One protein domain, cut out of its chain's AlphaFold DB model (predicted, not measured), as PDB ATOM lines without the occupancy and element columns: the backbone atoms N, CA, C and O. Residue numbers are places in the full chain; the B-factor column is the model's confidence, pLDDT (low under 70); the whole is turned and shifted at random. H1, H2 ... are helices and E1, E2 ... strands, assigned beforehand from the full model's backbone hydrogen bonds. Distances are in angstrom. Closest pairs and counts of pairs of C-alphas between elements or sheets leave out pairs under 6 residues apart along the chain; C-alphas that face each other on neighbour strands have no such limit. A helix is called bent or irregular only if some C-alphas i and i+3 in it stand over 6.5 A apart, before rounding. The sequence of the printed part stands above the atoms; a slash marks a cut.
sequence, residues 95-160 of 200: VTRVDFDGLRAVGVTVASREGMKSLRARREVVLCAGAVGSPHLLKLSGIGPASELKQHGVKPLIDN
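What this domain is: This is residues 95 to 160 of the 200 residues of the protein "GMC_OxRdtase_N domain-containing protein" of Mesorhizobium tamadayense (UniProt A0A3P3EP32). A twisted three-stranded meander, each strand the antiparallel neighbour of the one before, makes a wall at one end of the domain; H1 sits beside its edge strand E1, and the small helix H2 with the last residues makes the opposite end. The 66 printed residues hold three named strands and then two named helices, E1 E2 E3 H1 H2, and the class is mixed, helices and strands. The sheet's order is E1, E2, E3, all antiparallel. The whole is compact, with a radius of gyration of the C-alphas of 11.9 A and spans of 33 by 26 by 22 A.

Where its parts are: E1, residues 95 to 101, begins at C-alpha 95 (11.811, -31.674, -10.927) and is 17.6 A long. E2, residues 104 to 112, is 24.7 A long, and E3, residues 115 to 120, 16.5 A. H1, residues 130 to 140, is 15.1 A long; it is neither bent nor irregular, but only just: C-alphas 132 and 135 are 6.1 A apart. H2, residues 146 to 151, is 8.6 A long and ends at C-alpha 151 (26.805, -16.052, -9.092).

How they stand to each other: The sheet is only just strongly twisted, its C-alphas up to 4.2 A off the best plane. Hairpin E1 and E2 has N 99 and O 107 within hydrogen-bond range at 2.9 A; hairpin E2 and E3 has N 110 and O 117 at 2.8 A. H1 is on the sheet but only grazes it, with residues 133 to 140; its closest C-alphas to E1 are those of Leu 140 and Arg 97, 6.0 A apart. H1 and H2 are close but not clearly touching, about perpendicular at 76 degrees, with the C-alphas of Lys 139 and Leu 149 closest at 6.6 A. H2 is apart from E1, E2 and E3. Every O i to N i+4 pair is within hydrogen-bond range in H2, and 6 of 7 in H1.

The domain as a whole: The C-alphas of Glu 114 and Ser 147 are the two farthest apart, 33.8 A. Residues 143 to 144 pair with residues 158 to 159, parallel. The printed part has no cut, no link is long, and no printed residue is under 70 in pLDDT.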
ATOM      1  N   VAL A  95      11.181 -32.293  -9.757       98.44
ATOM      2  CA  VAL A  95      11.811 -31.674 -10.927       98.44
ATOM      3  C   VAL A  95      12.918 -30.735 -10.447       98.44
ATOM      4  O   VAL A  95      12.674 -29.873  -9.607       98.44
ATOM      5  N   THR A  96      14.125 -30.905 -10.979       97.69
ATOM      6  CA  THR A  96      15.310 -30.115 -10.608       97.69
ATOM      7  C   THR A  96      15.741 -29.151 -11.705       97.69
ATOM      8  O   THR A  96      16.365 -28.137 -11.406       97.69
ATOM      9  N   ARG A  97      15.398 -29.439 -12.969       97.06
ATOM     10  CA  ARG A  97      15.699 -28.578 -14.117       97.06
ATOM     11  C   ARG A  97      14.753 -28.845 -15.292       97.06
ATOM     12  O   ARG A  97      14.328 -29.982 -15.492       97.06
ATOM     13  N   VAL A  98      14.450 -27.814 -16.077       98.56
ATOM     14  CA  VAL A  98      13.856 -27.922 -17.418       98.56
ATOM     15  C   VAL A  98      14.981 -28.068 -18.437       98.56
ATOM     16  O   VAL A  98      15.931 -27.288 -18.441       98.56
ATOM     17  N   ASP A  99      14.879 -29.067 -19.305       98.06
ATOM     18  CA  ASP A  99      15.893 -29.344 -20.319       98.06
ATOM     19  C   ASP A  99      15.531 -28.640 -21.635       98.06
ATOM     20  O   ASP A  99      14.373 -28.683 -22.068       98.06
ATOM     21  N   PHE A 100      16.519 -28.019 -22.285       98.25
ATOM     22  CA  PHE A 100      16.342 -27.207 -23.494       98.25
ATOM     23  C   PHE A 100      17.173 -27.713 -24.679       98.25
ATOM     24  O   PHE A 100      18.274 -28.232 -24.503       98.25
ATOM     25  N   ASP A 101      16.636 -27.517 -25.882       97.50
ATOM     26  CA  ASP A 101      17.342 -27.579 -27.164       97.50
ATOM     27  C   ASP A 101      17.239 -26.197 -27.825       97.50
ATOM     28  O   ASP A 101      16.149 -25.749 -28.201       97.50
ATOM     29  N   GLY A 102      18.351 -25.456 -27.838       96.69
ATOM     30  CA  GLY A 102      18.332 -24.014 -28.076       96.69
ATOM     31  C   GLY A 102      17.407 -23.311 -27.076       96.69
ATOM     32  O   GLY A 102      17.640 -23.348 -25.872       96.69
ATOM     33  N   LEU A 103      16.333 -22.696 -27.579       96.56
ATOM     34  CA  LEU A 103      15.311 -22.019 -26.768       96.56
ATOM     35  C   LEU A 103      14.032 -22.853 -26.571       96.56
ATOM     36  O   LEU A 103      13.082 -22.393 -25.938       96.56
ATOM     37  N   ARG A 104      13.976 -24.081 -27.101       98.06
ATOM     38  CA  ARG A 104      12.810 -24.963 -26.973       98.06
ATOM     39  C   ARG A 104      12.953 -25.850 -25.738       98.06
ATOM     40  O   ARG A 104      13.904 -26.618 -25.643       98.06
ATOM     41  N   ALA A 105      11.973 -25.818 -24.835       98.44
ATOM     42  CA  ALA A 105      11.878 -26.802 -23.758       98.44
ATOM     43  C   ALA A 105      11.557 -28.192 -24.339       98.44
ATOM     44  O   ALA A 105      10.594 -28.359 -25.090       98.44
ATOM     45  N   VAL A 106      12.359 -29.196 -23.989       98.50
ATOM     46  CA  VAL A 106      12.276 -30.563 -24.538       98.50
ATOM     47  C   VAL A 106      12.059 -31.634 -23.471       98.50
ATOM     48  O   VAL A 106      11.948 -32.823 -23.790       98.50
ATOM     49  N   GLY A 107      11.990 -31.244 -22.201       98.56
ATOM     50  CA  GLY A 107      11.792 -32.170 -21.099       98.56
ATOM     51  C   GLY A 107      12.123 -31.573 -19.743       98.56
ATOM     52  O   GLY A 107      12.302 -30.366 -19.599       98.56
ATOM     53  N   VAL A 108      12.195 -32.450 -18.751       98.62
ATOM     54  CA  VAL A 108      12.597 -32.119 -17.386       98.62
ATOM     55  C   VAL A 108      13.508 -33.197 -16.825       98.62
ATOM     56  O   VAL A 108      13.309 -34.387 -17.077       98.62
ATOM     57  N   THR A 109      14.452 -32.787 -15.991       98.19
ATOM     58  CA  THR A 109      15.245 -33.690 -15.164       98.19
ATOM     59  C   THR A 109      14.623 -33.773 -13.770       98.19
ATOM     60  O   THR A 109      14.235 -32.762 -13.183       98.19
ATOM     61  N   VAL A 110      14.488 -34.994 -13.257       97.88
ATOM     62  CA  VAL A 110      13.748 -35.321 -12.035       97.88
ATOM     63  C   VAL A 110      14.630 -36.124 -11.089       97.88
ATOM     64  O   VAL A 110      15.246 -37.104 -11.500       97.88
ATOM     65  N   ALA A 111      14.651 -35.730  -9.819       97.38
ATOM     66  CA  ALA A 111      15.239 -36.475  -8.716       97.38
ATOM     67  C   ALA A 111      14.171 -37.334  -8.028       97.38
ATOM     68  O   ALA A 111      13.088 -36.851  -7.686       97.38
ATOM     69  N   SER A 112      14.478 -38.605  -7.795       94.69
ATOM     70  CA  SER A 112      13.621 -39.532  -7.055       94.69
ATOM     71  C   SER A 112      14.466 -40.487  -6.209       94.69
ATOM     72  O   SER A 112      15.694 -40.411  -6.209       94.69
ATOM     73  N   ARG A 113      13.818 -41.429  -5.513       92.88
ATOM     74  CA  ARG A 113      14.522 -42.503  -4.788       92.88
ATOM     75  C   ARG A 113      15.376 -43.390  -5.701       92.88
ATOM     76  O   ARG A 113      16.353 -43.955  -5.233       92.88
ATOM     77  N   GLU A 114      15.026 -43.487  -6.982       91.69
ATOM     78  CA  GLU A 114      15.772 -44.243  -8.001       91.69
ATOM     79  C   GLU A 114      16.948 -43.438  -8.586       91.69
ATOM     80  O   GLU A 114      17.637 -43.904  -9.489       91.69
ATOM     81  N   GLY A 115      17.172 -42.217  -8.091       94.62
ATOM     82  CA  GLY A 115      18.180 -41.292  -8.592       94.62
ATOM     83  C   GLY A 115      17.615 -40.269  -9.576       94.62
ATOM     84  O   GLY A 115      16.432 -39.911  -9.538       94.62
ATOM     85  N   MET A 116      18.502 -39.761 -10.429       96.69
ATOM     86  CA  MET A 116      18.215 -38.705 -11.398       96.69
ATOM     87  C   MET A 116      17.790 -39.296 -12.742       96.69
ATOM     88  O   MET A 116      18.462 -40.176 -13.278       96.69
ATOM     89  N   LYS A 117      16.700 -38.784 -13.317       95.75
ATOM     90  CA  LYS A 117      16.170 -39.237 -14.609       95.75
ATOM     91  C   LYS A 117      15.624 -38.076 -15.429       95.75
ATOM     92  O   LYS A 117      14.914 -37.225 -14.901       95.75
ATOM     93  N   SER A 118      15.884 -38.082 -16.734       96.56
ATOM     94  CA  SER A 118      15.282 -37.127 -17.669       96.56
ATOM     95  C   SER A 118      13.993 -37.683 -18.282       96.56
ATOM     96  O   SER A 118      13.934 -38.830 -18.728       96.56
ATOM     97  N   LEU A 119      12.954 -36.853 -18.328       97.50
ATOM     98  CA  LEU A 119      11.667 -37.121 -18.963       97.50
ATOM     99  C   LEU A 119      11.498 -36.184 -20.159       97.50
ATOM    100  O   LEU A 119      11.511 -34.965 -20.002       97.50
ATOM    101  N   ARG A 120      11.323 -36.740 -21.361       98.25
ATOM    102  CA  ARG A 120      11.178 -35.954 -22.595       98.25
ATOM    103  C   ARG A 120       9.732 -35.517 -22.818       98.25
ATOM    104  O   ARG A 120       8.804 -36.312 -22.672       98.25
ATOM    105  N   ALA A 121       9.562 -34.279 -23.262       98.25
ATOM    106  CA  ALA A 121       8.290 -33.707 -23.679       98.25
ATOM    107  C   ALA A 121       8.303 -33.463 -25.193       98.25
ATOM    108  O   ALA A 121       9.194 -32.804 -25.724       98.25
ATOM    109  N   ARG A 122       7.304 -33.993 -25.911       97.81
ATOM    110  CA  ARG A 122       7.198 -33.794 -27.371       97.81
ATOM    111  C   ARG A 122       6.671 -32.411 -27.743       97.81
ATOM    112  O   ARG A 122       7.056 -31.875 -28.777       97.81
ATOM    113  N   ARG A 123       5.762 -31.864 -26.932       97.81
ATOM    114  CA  ARG A 123       5.065 -30.607 -27.224       97.81
ATOM    115  C   ARG A 123       5.538 -29.491 -26.311       97.81
ATOM    116  O   ARG A 123       6.197 -28.580 -26.792       97.81
ATOM    117  N   GLU A 124       5.228 -29.600 -25.025       98.00
ATOM    118  CA  GLU A 124       5.351 -28.497 -24.072       98.00
ATOM    119  C   GLU A 124       5.732 -29.001 -22.676       98.00
ATOM    120  O   GLU A 124       5.489 -30.162 -22.329       98.00
ATOM    121  N   VAL A 125       6.290 -28.096 -21.873       98.56
ATOM    122  CA  VAL A 125       6.503 -28.249 -20.432       98.56
ATOM    123  C   VAL A 125       5.737 -27.123 -19.744       98.56
ATOM    124  O   VAL A 125       6.002 -25.954 -20.005       98.56
ATOM    125  N   VAL A 126       4.796 -27.470 -18.864       98.50
ATOM    126  CA  VAL A 126       3.990 -26.500 -18.106       98.50
ATOM    127  C   VAL A 126       4.458 -26.497 -16.655       98.50
ATOM    128  O   VAL A 126       4.424 -27.533 -15.987       98.50
ATOM    129  N   LEU A 127       4.910 -25.343 -16.163       98.25
ATOM    130  CA  LEU A 127       5.362 -25.200 -14.781       98.25
ATOM    131  C   LEU A 127       4.189 -24.883 -13.854       98.25
ATOM    132  O   LEU A 127       3.570 -23.830 -13.955       98.25
ATOM    133  N   CYS A 128       3.942 -25.785 -12.907       98.25
ATOM    134  CA  CYS A 128       2.906 -25.651 -11.881       98.25
ATOM    135  C   CYS A 128       3.489 -25.818 -10.465       98.25
ATOM    136  O   CYS A 128       2.829 -26.347  -9.575       98.25
ATOM    137  N   ALA A 129       4.740 -25.399 -10.244       98.06
ATOM    138  CA  ALA A 129       5.460 -25.575  -8.976       98.06
ATOM    139  C   ALA A 129       5.170 -24.460  -7.942       98.06
ATOM    140  O   ALA A 129       5.920 -24.273  -6.985       98.06
ATOM    141  N   GLY A 130       4.087 -23.700  -8.134       98.12
ATOM    142  CA  GLY A 130       3.690 -22.579  -7.280       98.12
ATOM    143  C   GLY A 130       4.521 -21.309  -7.495       98.12
ATOM    144  O   GLY A 130       5.491 -21.309  -8.260       98.12
ATOM    145  N   ALA A 131       4.134 -20.229  -6.808       97.94
ATOM    146  CA  ALA A 131       4.740 -18.898  -6.941       97.94
ATOM    147  C   ALA A 131       6.218 -18.843  -6.513       97.94
ATOM    148  O   ALA A 131       6.957 -17.989  -6.983       97.94
ATOM    149  N   VAL A 132       6.661 -19.781  -5.668       97.81
ATOM    150  CA  VAL A 132       8.060 -19.891  -5.220       97.81
ATOM    151  C   VAL A 132       8.833 -20.916  -6.052       97.81
ATOM    152  O   VAL A 132       9.921 -20.633  -6.550       97.81
ATOM    153  N   GLY A 133       8.274 -22.116  -6.238       98.19
ATOM    154  CA  GLY A 133       8.980 -23.208  -6.908       98.19
ATOM    155  C   GLY A 133       9.166 -22.989  -8.408       98.19
ATOM    156  O   GLY A 133      10.202 -23.367  -8.949       98.19
ATOM    157  N   SER A 134       8.211 -22.349  -9.089       98.69
ATOM    158  CA  SER A 134       8.294 -22.118 -10.540       98.69
ATOM    159  C   SER A 134       9.421 -21.151 -10.932       98.69
ATOM    160  O   SER A 134      10.235 -21.541 -11.770       98.69
ATOM    161  N   PRO A 135       9.553 -19.941 -10.343       98.38
ATOM    162  CA  PRO A 135      10.685 -19.068 -10.658       98.38
ATOM    163  C   PRO A 135      12.021 -19.657 -10.201       98.38
ATOM    164  O   PRO A 135      13.017 -19.489 -10.896       98.38
ATOM    165  N   HIS A 136      12.052 -20.401  -9.090       98.25
ATOM    166  CA  HIS A 136      13.263 -21.108  -8.675       98.25
ATOM    167  C   HIS A 136      13.703 -22.137  -9.729       98.25
ATOM    168  O   HIS A 136      14.861 -22.149 -10.137       98.25
ATOM    169  N   LEU A 137      12.774 -22.951 -10.236       98.56
ATOM    170  CA  LEU A 137      13.069 -23.930 -11.279       98.56
ATOM    171  C   LEU A 137      13.488 -23.267 -12.599       98.56
ATOM    172  O   LEU A 137      14.404 -23.760 -13.256       98.56
ATOM    173  N   LEU A 138      12.869 -22.146 -12.982       98.69
ATOM    174  CA  LEU A 138      13.307 -21.355 -14.137       98.69
ATOM    175  C   LEU A 138      14.757 -20.892 -13.970       98.69
ATOM    176  O   LEU A 138      15.562 -21.123 -14.875       98.69
ATOM    177  N   LYS A 139      15.111 -20.349 -12.797       98.50
ATOM    178  CA  LYS A 139      16.483 -19.922 -12.495       98.50
ATOM    179  C   LYS A 139      17.468 -21.084 -12.594       98.50
ATOM    180  O   LYS A 139      18.443 -20.975 -13.327       98.50
ATOM    181  N   LEU A 140      17.174 -22.232 -11.975       98.19
ATOM    182  CA  LEU A 140      17.997 -23.452 -12.088       98.19
ATOM    183  C   LEU A 140      18.137 -23.967 -13.532       98.19
ATOM    184  O   LEU A 140      19.081 -24.690 -13.853       98.19
ATOM    185  N   SER A 141      17.207 -23.589 -14.407       98.50
ATOM    186  CA  SER A 141      17.199 -23.944 -15.829       98.50
ATOM    187  C   SER A 141      17.829 -22.876 -16.729       98.50
ATOM    188  O   SER A 141      17.765 -22.994 -17.949       98.50
ATOM    189  N   GLY A 142      18.443 -21.841 -16.147       98.38
ATOM    190  CA  GLY A 142      19.122 -20.774 -16.880       98.38
ATOM    191  C   GLY A 142      18.216 -19.623 -17.325       98.38
ATOM    192  O   GLY A 142      18.643 -18.810 -18.140       98.38
ATOM    193  N   ILE A 143      16.983 -19.523 -16.825       98.75
ATOM    194  CA  ILE A 143      16.059 -18.422 -17.137       98.75
ATOM    195  C   ILE A 143      15.889 -17.552 -15.888       98.75
ATOM    196  O   ILE A 143      15.261 -17.967 -14.916       98.75
ATOM    197  N   GLY A 144      16.439 -16.341 -15.908       98.56
ATOM    198  CA  GLY A 144      16.418 -15.425 -14.767       98.56
ATOM    199  C   GLY A 144      17.460 -14.314 -14.882       98.56
ATOM    200  O   GLY A 144      18.077 -14.197 -15.940       98.56
ATOM    201  N   PRO A 145      17.672 -13.499 -13.833       98.62
ATOM    202  CA  PRO A 145      18.648 -12.413 -13.874       98.62
ATOM    203  C   PRO A 145      20.061 -12.968 -14.108       98.62
ATOM    204  O   PRO A 145      20.591 -13.700 -13.271       98.62
ATOM    205  N   ALA A 146      20.692 -12.649 -15.240       98.62
ATOM    206  CA  ALA A 146      21.923 -13.323 -15.667       98.62
ATOM    207  C   ALA A 146      23.091 -13.184 -14.675       98.62
ATOM    208  O   ALA A 146      23.917 -14.092 -14.578       98.62
ATOM    209  N   SER A 147      23.178 -12.069 -13.945       98.19
ATOM    210  CA  SER A 147      24.180 -11.859 -12.893       98.19
ATOM    211  C   SER A 147      23.979 -12.810 -11.708       98.19
ATOM    212  O   SER A 147      24.925 -13.487 -11.312       98.19
ATOM    213  N   GLU A 148      22.747 -12.919 -11.205       98.25
ATOM    214  CA  GLU A 148      22.366 -13.840 -10.126       98.25
ATOM    215  C   GLU A 148      22.617 -15.297 -10.541       98.25
ATOM    216  O   GLU A 148      23.232 -16.067  -9.806       98.25
ATOM    217  N   LEU A 149      22.213 -15.671 -11.759       98.62
ATOM    218  CA  LEU A 149      22.448 -17.016 -12.290       98.62
ATOM    219  C   LEU A 149      23.938 -17.378 -12.298       98.62
ATOM    220  O   LEU A 149      24.322 -18.432 -11.789       98.62
ATOM    221  N   LYS A 150      24.786 -16.482 -12.821       98.44
ATOM    222  CA  LYS A 150      26.244 -16.675 -12.857       98.44
ATOM    223  C   LYS A 150      26.841 -16.787 -11.454       98.44
ATOM    224  O   LYS A 150      27.705 -17.636 -11.250       98.44
ATOM    225  N   GLN A 151      26.368 -15.988 -10.493       98.31
ATOM    226  CA  GLN A 151      26.805 -16.052  -9.092       98.31
ATOM    227  C   GLN A 151      26.563 -17.436  -8.472       98.31
ATOM    228  O   GLN A 151      27.364 -17.899  -7.663       98.31
ATOM    229  N   HIS A 152      25.497 -18.121  -8.890       97.88
ATOM    230  CA  HIS A 152      25.160 -19.472  -8.439       97.88
ATOM    231  C   HIS A 152      25.672 -20.588  -9.367       97.88
ATOM    232  O   HIS A 152      25.247 -21.735  -9.243       97.88
ATOM    233  N   GLY A 153      26.583 -20.283 -10.298       98.00
ATOM    234  CA  GLY A 153      27.169 -21.275 -11.207       98.00
ATOM    235  C   GLY A 153      26.204 -21.804 -12.274       98.00
ATOM    236  O   GLY A 153      26.492 -22.814 -12.918       98.00
ATOM    237  N   VAL A 154      25.066 -21.138 -12.492       98.19
ATOM    238  CA  VAL A 154      24.105 -21.490 -13.538       98.19
ATOM    239  C   VAL A 154      24.409 -20.686 -14.797       98.19
ATOM    240  O   VAL A 154      24.436 -19.456 -14.781       98.19
ATOM    241  N   LYS A 155      24.611 -21.377 -15.923       97.94
ATOM    242  CA  LYS A 155      24.782 -20.731 -17.230       97.94
ATOM    243  C   LYS A 155      23.463 -20.061 -17.657       97.94
ATOM    244  O   LYS A 155      22.478 -20.781 -17.830       97.94
ATOM    245  N   PRO A 156      23.426 -18.734 -17.885       98.31
ATOM    246  CA  PRO A 156      22.228 -18.075 -18.394       98.31
ATOM    247  C   PRO A 156      21.896 -18.537 -19.817       98.31
ATOM    248  O   PRO A 156      22.770 -18.568 -20.685       98.31
ATOM    249  N   LEU A 157      20.631 -18.879 -20.037       98.44
ATOM    250  CA  LEU A 157      20.016 -19.159 -21.334       98.44
ATOM    251  C   LEU A 157      19.167 -17.970 -21.793       98.44
ATOM    252  O   LEU A 157      19.271 -17.546 -22.941       98.44
ATOM    253  N   ILE A 158      18.351 -17.422 -20.890       98.38
ATOM    254  CA  ILE A 158      17.549 -16.216 -21.113       98.38
ATOM    255  C   ILE A 158      17.762 -15.297 -19.915       98.38
ATOM    256  O   ILE A 158      17.434 -15.665 -18.785       98.38
ATOM    257  N   ASP A 159      18.286 -14.103 -20.174       98.56
ATOM    258  CA  ASP A 159      18.361 -13.053 -19.163       98.56
ATOM    259  C   ASP A 159      16.975 -12.425 -18.984       98.56
ATOM    260  O   ASP A 159      16.445 -11.780 -19.890       98.56
ATOM    261  N   ASN A 160      16.352 -12.677 -17.835       98.31
ATOM    262  CA  ASN A 160      15.053 -12.111 -17.498       98.31
ATOM    263  C   ASN A 160      15.034 -11.673 -16.027       98.31
ATOM    264  O   ASN A 160      14.854 -12.519 -15.143       98.31
TER     265      ASN A 160